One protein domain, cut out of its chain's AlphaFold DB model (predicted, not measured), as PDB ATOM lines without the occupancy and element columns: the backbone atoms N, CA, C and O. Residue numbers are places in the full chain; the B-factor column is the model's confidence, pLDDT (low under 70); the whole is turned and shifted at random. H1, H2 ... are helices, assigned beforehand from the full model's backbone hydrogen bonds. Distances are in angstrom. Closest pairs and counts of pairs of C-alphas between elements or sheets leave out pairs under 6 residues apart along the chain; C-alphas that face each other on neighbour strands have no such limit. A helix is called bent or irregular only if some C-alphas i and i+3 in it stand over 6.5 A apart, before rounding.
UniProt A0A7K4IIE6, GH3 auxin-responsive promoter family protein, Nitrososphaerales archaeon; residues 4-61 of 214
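AT A GLANCE: This is residues 4 to 61 of the 214 residues of the protein "GH3 auxin-responsive promoter family protein" of Nitrososphaerales archaeon (UniProt A0A7K4IIE6). Four helices make an open ring: the longest, H4, and H3 lie on two sides, joined by a link whose residues 33 to 35 stand free, while short H1 and H2 fill the opposite side. After H4 the unnamed residues 48 to 61 first turn in toward H2 and then lead away from it again to the end of the printed part at Asn 61, their C-alphas 5 to 19 A from the mean of all C-alphas. The 58 printed residues hold H1, H2, H3, H4 in chain order and no named strand; the class is all helix, with 28 residues in named elements, under half. The whole is compact, radius of gyration of the C-alphas 11.8 A, spanning 33 by 22 by 17 A.

IN THESE COORDINATES: H4, residues 36 to 47, is 15.2 A long, ends at C-alpha 47 (47.821, -37.741, 8.244) and is irregular: C-alphas 38 and 41 are 7.1 A apart. H3 is residues 24 to 30, 9.9 A; H2 residues 11 to 15, 6.2 A; H1 residues 4 to 7, 5.2 A, from C-alpha 4 (49.232, -24.290, -10.311).

HOW THE PARTS SIT: H4 and H2 are close but not clearly touching, closest C-alphas Tyr 12 and Met 42, 7.6 A. H2 and H1 are likewise, Tyr 7 and Gly 13, 5.3 A. H3 is apart from H1, H2 and H4. Every O i to N i+4 pair is within hydrogen-bond range in H2 and H3, 6 of 8 in H4; H1 is too short for one.

THE WHOLE: The farthest C-alphas, Ser 25 and Glu 48, are 33.8 A apart. The printed part has no cut, no link between helices is long, and no printed residue is under 70 in pLDDT.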
ATOM      1  N   ILE A   4      49.846 -23.293  -9.421       92.69
ATOM      2  CA  ILE A   4      49.232 -24.290 -10.311       92.69
ATOM      3  C   ILE A   4      50.262 -25.346 -10.713       92.69
ATOM      4  O   ILE A   4      50.024 -26.537 -10.537       92.69
ATOM      5  N   LYS A   5      51.449 -24.913 -11.158       92.19
ATOM      6  CA  LYS A   5      52.535 -25.828 -11.542       92.19
ATOM      7  C   LYS A   5      52.998 -26.709 -10.378       92.19
ATOM      8  O   LYS A   5      53.314 -27.875 -10.570       92.19
ATOM      9  N   SER A   6      53.069 -26.149  -9.171       92.25
ATOM     10  CA  SER A   6      53.474 -26.910  -7.986       92.25
ATOM     11  C   SER A   6      52.409 -27.927  -7.582       92.25
ATOM     12  O   SER A   6      52.732 -29.061  -7.244       92.25
ATOM     13  N   TYR A   7      51.138 -27.527  -7.613       93.25
ATOM     14  CA  TYR A   7      50.033 -28.372  -7.181       93.25
ATOM     15  C   TYR A   7      49.614 -29.394  -8.236       93.25
ATOM     16  O   TYR A   7      49.015 -30.396  -7.857       93.25
ATOM     17  N   SER A   8      49.991 -29.237  -9.510       95.50
ATOM     18  CA  SER A   8      49.762 -30.264 -10.539       95.50
ATOM     19  C   SER A   8      50.450 -31.598 -10.231       95.50
ATOM     20  O   SER A   8      50.017 -32.645 -10.701       95.50
ATOM     21  N   GLN A   9      51.480 -31.576  -9.383       94.69
ATOM     22  CA  GLN A   9      52.190 -32.772  -8.937       94.69
ATOM     23  C   GLN A   9      51.385 -33.593  -7.912       94.69
ATOM     24  O   GLN A   9      51.618 -34.795  -7.789       94.69
ATOM     25  N   THR A  10      50.438 -32.959  -7.208       97.38
ATOM     26  CA  THR A  10      49.611 -33.573  -6.153       97.38
ATOM     27  C   THR A  10      48.450 -34.382  -6.721       97.38
ATOM     28  O   THR A  10      47.990 -34.114  -7.830       97.38
ATOM     29  N   LEU A  11      47.915 -35.325  -5.941       97.75
ATOM     30  CA  LEU A  11      46.707 -36.064  -6.322       97.75
ATOM     31  C   LEU A  11      45.535 -35.110  -6.590       97.75
ATOM     32  O   LEU A  11      44.944 -35.162  -7.665       97.75
ATOM     33  N   TYR A  12      45.261 -34.188  -5.660       97.31
ATOM     34  CA  TYR A  12      44.189 -33.202  -5.812       97.31
ATOM     35  C   TYR A  12      44.351 -32.358  -7.085       97.31
ATOM     36  O   TYR A  12      43.383 -32.121  -7.802       97.31
ATOM     37  N   GLY A  13      45.574 -31.932  -7.416       97.00
ATOM     38  CA  GLY A  13      45.825 -31.178  -8.644       97.00
ATOM     39  C   GLY A  13      45.614 -31.989  -9.923       97.00
ATOM     40  O   GLY A  13      45.092 -31.449 -10.897       97.00
ATOM     41  N   ARG A  14      45.967 -33.280  -9.922       97.12
ATOM     42  CA  ARG A  14      45.720 -34.184 -11.059       97.12
ATOM     43  C   ARG A  14      44.231 -34.442 -11.265       97.12
ATOM     44  O   ARG A  14      43.767 -34.380 -12.398       97.12
ATOM     45  N   GLU A  15      43.476 -34.648 -10.185       96.94
ATOM     46  CA  GLU A  15      42.013 -34.819 -10.232       96.94
ATOM     47  C   GLU A  15      41.295 -33.601 -10.837       96.94
ATOM     48  O   GLU A  15      40.271 -33.751 -11.499       96.94
ATOM     49  N   HIS A  16      41.864 -32.405 -10.670       96.75
ATOM     50  CA  HIS A  16      41.349 -31.155 -11.234       96.75
ATOM     51  C   HIS A  16      42.097 -30.726 -12.512       96.75
ATOM     52  O   HIS A  16      42.012 -29.575 -12.929       96.75
ATOM     53  N   ASN A  17      42.843 -31.632 -13.153       96.50
ATOM     54  CA  ASN A  17      43.551 -31.398 -14.416       96.50
ATOM     55  C   ASN A  17      44.407 -30.109 -14.443       96.50
ATOM     56  O   ASN A  17      44.396 -29.343 -15.414       96.50
ATOM     57  N   ALA A  18      45.144 -29.852 -13.360       96.31
ATOM     58  CA  ALA A  18      45.875 -28.602 -13.158       96.31
ATOM     59  C   ALA A  18      46.902 -28.275 -14.257       96.31
ATOM     60  O   ALA A  18      47.177 -27.102 -14.496       96.31
ATOM     61  N   GLU A  19      47.460 -29.283 -14.932       95.19
ATOM     62  CA  GLU A  19      48.442 -29.093 -16.012       95.19
ATOM     63  C   GLU A  19      47.854 -28.389 -17.239       95.19
ATOM     64  O   GLU A  19      48.581 -27.721 -17.970       95.19
ATOM     65  N   SER A  20      46.538 -28.491 -17.441       94.81
ATOM     66  CA  SER A  20      45.838 -27.853 -18.560       94.81
ATOM     67  C   SER A  20      45.506 -26.373 -18.329       94.81
ATOM     68  O   SER A  20      45.031 -25.699 -19.242       94.81
ATOM     69  N   ILE A  21      45.737 -25.847 -17.121       96.31
ATOM     70  CA  ILE A  21      45.338 -24.483 -16.763       96.31
ATOM     71  C   ILE A  21      46.320 -23.467 -17.341       96.31
ATOM     72  O   ILE A  21      47.463 -23.354 -16.894       96.31
ATOM     73  N   VAL A  22      45.823 -22.649 -18.266       95.06
ATOM     74  CA  VAL A  22      46.567 -21.527 -18.861       95.06
ATOM     75  C   VAL A  22      45.908 -20.170 -18.605       95.06
ATOM     76  O   VAL A  22      46.516 -19.131 -18.854       95.06
ATOM     77  N   SER A  23      44.682 -20.159 -18.070       95.69
ATOM     78  CA  SER A  23      43.907 -18.947 -17.804       95.69
ATOM     79  C   SER A  23      43.205 -18.972 -16.440       95.69
ATOM     80  O   SER A  23      43.012 -20.021 -15.822       95.69
ATOM     81  N   ILE A  24      42.771 -17.797 -15.969       95.31
ATOM     82  CA  ILE A  24      41.947 -17.676 -14.752       95.31
ATOM     83  C   ILE A  24      40.609 -18.409 -14.924       95.31
ATOM     84  O   ILE A  24      40.124 -19.018 -13.973       95.31
ATOM     85  N   SER A  25      40.029 -18.381 -16.128       97.00
ATOM     86  CA  SER A  25      38.767 -19.068 -16.422       97.00
ATOM     87  C   SER A  25      38.915 -20.587 -16.308       97.00
ATOM     88  O   SER A  25      38.070 -21.236 -15.690       97.00
ATOM     89  N   ASP A  26      40.025 -21.149 -16.803       96.56
ATOM     90  CA  ASP A  26      40.331 -22.571 -16.626       96.56
ATOM     91  C   ASP A  26      40.477 -22.928 -15.154       96.56
ATOM     92  O   ASP A  26      39.877 -23.901 -14.707       96.56
ATOM     93  N   PHE A  27      41.203 -22.111 -14.384       96.38
ATOM     94  CA  PHE A  27      41.342 -22.318 -12.945       96.38
ATOM     95  C   PHE A  27      39.986 -22.320 -12.236       96.38
ATOM     96  O   PHE A  27      39.699 -23.242 -11.487       96.38
ATOM     97  N   GLN A  28      39.123 -21.337 -12.493       96.12
ATOM     98  CA  GLN A  28      37.809 -21.252 -11.845       96.12
ATOM     99  C   GLN A  28      36.886 -22.420 -12.212       96.12
ATOM    100  O   GLN A  28      36.109 -22.873 -11.372       96.12
ATOM    101  N   ARG A  29      36.963 -22.904 -13.457       96.94
ATOM    102  CA  ARG A  29      36.177 -24.045 -13.942       96.94
ATOM    103  C   ARG A  29      36.682 -25.370 -13.376       96.94
ATOM    104  O   ARG A  29      35.875 -26.219 -13.014       96.94
ATOM    105  N   LEU A  30      38.000 -25.551 -13.341       96.88
ATOM    106  CA  LEU A  30      38.637 -26.797 -12.938       96.88
ATOM    107  C   LEU A  30      38.840 -26.905 -11.430       96.88
ATOM    108  O   LEU A  30      38.851 -28.015 -10.939       96.88
ATOM    109  N   PHE A  31      38.950 -25.803 -10.688       96.00
ATOM    110  CA  PHE A  31      39.065 -25.775  -9.227       96.00
ATOM    111  C   PHE A  31      37.845 -25.073  -8.612       96.00
ATOM    112  O   PHE A  31      37.913 -23.885  -8.274       96.00
ATOM    113  N   PRO A  32      36.710 -25.778  -8.457       94.38
ATOM    114  CA  PRO A  32      35.528 -25.196  -7.844       94.38
ATOM    115  C   PRO A  32      35.778 -24.849  -6.371       94.38
ATOM    116  O   PRO A  32      36.624 -25.429  -5.687       94.38
ATOM    117  N   ILE A  33      34.992 -23.902  -5.857       96.12
ATOM    118  CA  ILE A  33      35.061 -23.494  -4.452       96.12
ATOM    119  C   ILE A  33      34.759 -24.701  -3.557       96.12
ATOM    120  O   ILE A  33      33.666 -25.265  -3.593       96.12
ATOM    121  N   VAL A  34      35.718 -25.053  -2.702       94.50
ATOM    122  CA  VAL A  34      35.635 -26.209  -1.807       94.50
ATOM    123  C   VAL A  34      35.574 -25.771  -0.343       94.50
ATOM    124  O   VAL A  34      36.280 -24.865   0.104       94.50
ATOM    125  N   LYS A  35      34.707 -26.424   0.434       92.88
ATOM    126  CA  LYS A  35      34.673 -26.276   1.895       92.88
ATOM    127  C   LYS A  35      35.715 -27.191   2.532       92.88
ATOM    128  O   LYS A  35      36.107 -28.195   1.953       92.88
ATOM    129  N   PHE A  36      36.101 -26.899   3.773       90.25
ATOM    130  CA  PHE A  36      37.066 -27.730   4.503       90.25
ATOM    131  C   PHE A  36      36.689 -29.218   4.533       90.25
ATOM    132  O   PHE A  36      37.560 -30.064   4.373       90.25
ATOM    133  N   ASP A  37      35.400 -29.531   4.678       90.38
ATOM    134  CA  ASP A  37      34.931 -30.919   4.719       90.38
ATOM    135  C   ASP A  37      35.164 -31.652   3.389       90.38
ATOM    136  O   ASP A  37      35.448 -32.844   3.401       90.38
ATOM    137  N   GLY A  38      35.151 -30.935   2.259       93.62
ATOM    138  CA  GLY A  38      35.513 -31.487   0.950       93.62
ATOM    139  C   GLY A  38      37.011 -31.768   0.797       93.62
ATOM    140  O   GLY A  38      37.391 -32.651   0.039       93.62
ATOM    141  N   LEU A  39      37.870 -31.075   1.553       94.19
ATOM    142  CA  LEU A  39      39.317 -31.341   1.591       94.19
ATOM    143  C   LEU A  39      39.705 -32.389   2.639       94.19
ATOM    144  O   LEU A  39      40.845 -32.854   2.656       94.19
ATOM    145  N   ARG A  40      38.777 -32.766   3.525       93.56
ATOM    146  CA  ARG A  40      39.040 -33.673   4.642       93.56
ATOM    147  C   ARG A  40      39.607 -35.031   4.207       93.56
ATOM    148  O   ARG A  40      40.605 -35.415   4.807       93.56
ATOM    149  N   PRO A  41      39.095 -35.700   3.151       95.44
ATOM    150  CA  PRO A  41      39.667 -36.968   2.695       95.44
ATOM    151  C   PRO A  41      41.144 -36.851   2.302       95.44
ATOM    152  O   PRO A  41      41.951 -37.711   2.643       95.44
ATOM    153  N   MET A  42      41.522 -35.754   1.639       96.44
ATOM    154  CA  MET A  42      42.915 -35.512   1.263       96.44
ATOM    155  C   MET A  42      43.780 -35.198   2.485       96.44
ATOM    156  O   MET A  42      44.885 -35.714   2.601       96.44
ATOM    157  N   ILE A  43      43.276 -34.401   3.435       94.50
ATOM    158  CA  ILE A  43      43.982 -34.107   4.694       94.50
ATOM    159  C   ILE A  43      44.200 -35.380   5.519       94.50
ATOM    160  O   ILE A  43      45.256 -35.528   6.129       94.50
ATOM    161  N   ASP A  44      43.230 -36.293   5.550       93.88
ATOM    162  CA  ASP A  44      43.354 -37.550   6.284       93.88
ATOM    163  C   ASP A  44      44.403 -38.471   5.629       93.88
ATOM    164  O   ASP A  44      45.261 -38.985   6.341       93.88
ATOM    165  N   LYS A  45      44.490 -38.526   4.288       95.75
ATOM    166  CA  LYS A  45      45.629 -39.163   3.590       95.75
ATOM    167  C   LYS A  45      46.978 -38.549   3.982       95.75
ATOM    168  O   LYS A  45      47.937 -39.271   4.239       95.75
ATOM    169  N   VAL A  46      47.058 -37.217   4.097       95.50
ATOM    170  CA  VAL A  46      48.280 -36.557   4.594       95.50
ATOM    171  C   VAL A  46      48.609 -37.003   6.024       95.50
ATOM    172  O   VAL A  46      49.782 -37.164   6.357       95.50
ATOM    173  N   ARG A  47      47.601 -37.238   6.876       92.69
ATOM    174  CA  ARG A  47      47.821 -37.741   8.244       92.69
ATOM    175  C   ARG A  47      48.313 -39.185   8.288       92.69
ATOM    176  O   ARG A  47      49.028 -39.555   9.210       92.69
ATOM    177  N   GLU A  48      47.967 -39.978   7.290       93.50
ATOM    178  CA  GLU A  48      48.464 -41.346   7.131       93.50
ATOM    179  C   GLU A  48      49.905 -41.383   6.586       93.50
ATOM    180  O   GLU A  48      50.527 -42.439   6.559       93.50
ATOM    181  N   GLY A  49      50.471 -40.227   6.213       93.44
ATOM    182  CA  GLY A  49      51.831 -40.095   5.682       93.44
ATOM    183  C   GLY A  49      51.892 -39.872   4.170       93.44
ATOM    184  O   GLY A  49      52.972 -39.626   3.640       93.44
ATOM    185  N   HIS A  50      50.750 -39.877   3.477       95.31
ATOM    186  CA  HIS A  50      50.649 -39.655   2.033       95.31
ATOM    187  C   HIS A  50      50.454 -38.165   1.722       95.31
ATOM    188  O   HIS A  50      49.364 -37.722   1.344       95.31
ATOM    189  N   TYR A  51      51.492 -37.357   1.947       95.19
ATOM    190  CA  TYR A  51      51.378 -35.900   1.845       95.19
ATOM    191  C   TYR A  51      51.061 -35.415   0.424       95.19
ATOM    192  O   TYR A  51      50.348 -34.421   0.271       95.19
ATOM    193  N   GLU A  52      51.511 -36.146  -0.600       97.31
ATOM    194  CA  GLU A  52      51.309 -35.857  -2.023       97.31
ATOM    195  C   GLU A  52      49.826 -35.845  -2.415       97.31
ATOM    196  O   GLU A  52      49.466 -35.356  -3.487       97.31
ATOM    197  N   ALA A  53      48.942 -36.342  -1.541       97.44
ATOM    198  CA  ALA A  53      47.502 -36.220  -1.706       97.44
ATOM    199  C   ALA A  53      47.060 -34.752  -1.873       97.44
ATOM    200  O   ALA A  53      46.201 -34.454  -2.703       97.44
ATOM    201  N   LEU A  54      47.665 -33.833  -1.108       96.81
ATOM    202  CA  LEU A  54      47.270 -32.418  -1.071       96.81
ATOM    203  C   LEU A  54      48.442 -31.432  -1.110       96.81
ATOM    204  O   LEU A  54      48.247 -30.268  -1.453       96.81
ATOM    205  N   LEU A  55      49.638 -31.853  -0.705       96.44
ATOM    206  CA  LEU A  55      50.788 -30.978  -0.513       96.44
ATOM    207  C   LEU A  55      51.855 -31.281  -1.559       96.44
ATOM    208  O   LEU A  55      52.177 -32.436  -1.811       96.44
ATOM    209  N   ALA A  56      52.433 -30.230  -2.136       95.00
ATOM    210  CA  ALA A  56      53.526 -30.358  -3.101       95.00
ATOM    211  C   ALA A  56      54.885 -30.691  -2.450       95.00
ATOM    212  O   ALA A  56      55.852 -30.967  -3.150       95.00
ATOM    213  N   GLU A  57      54.966 -30.642  -1.121       95.12
ATOM    214  CA  GLU A  57      56.143 -31.008  -0.336       95.12
ATOM    215  C   GLU A  57      55.704 -31.574   1.031       95.12
ATOM    216  O   GLU A  57      54.584 -31.281   1.478       95.12
ATOM    217  N   PRO A  58      56.556 -32.355   1.721       94.44
ATOM    218  CA  PRO A  58      56.220 -32.914   3.025       94.44
ATOM    219  C   PRO A  58      55.880 -31.835   4.067       94.44
ATOM    220  O   PRO A  58      56.530 -30.783   4.117       94.44
ATOM    221  N   PRO A  59      54.903 -32.080   4.960       95.25
ATOM    222  CA  PRO A  59      54.614 -31.163   6.050       95.25
ATOM    223  C   PRO A  59      55.764 -31.144   7.059       95.25
ATOM    224  O   PRO A  59      56.287 -32.185   7.456       95.25
ATOM    225  N   THR A  60      56.132 -29.953   7.528       95.00
ATOM    226  CA  THR A  60      57.146 -29.787   8.579       95.00
ATOM    227  C   THR A  60      56.517 -29.785   9.967       95.00
ATOM    228  O   THR A  60      57.132 -30.233  10.933       95.00
ATOM    229  N   ASN A  61      55.291 -29.271  10.082       95.19
ATOM    230  CA  ASN A  61      54.574 -29.100  11.342       95.19
ATOM    231  C   ASN A  61      53.056 -29.148  11.107       95.19
ATOM    232  O   ASN A  61      52.577 -29.192   9.973       95.19
TER     233      ASN A  61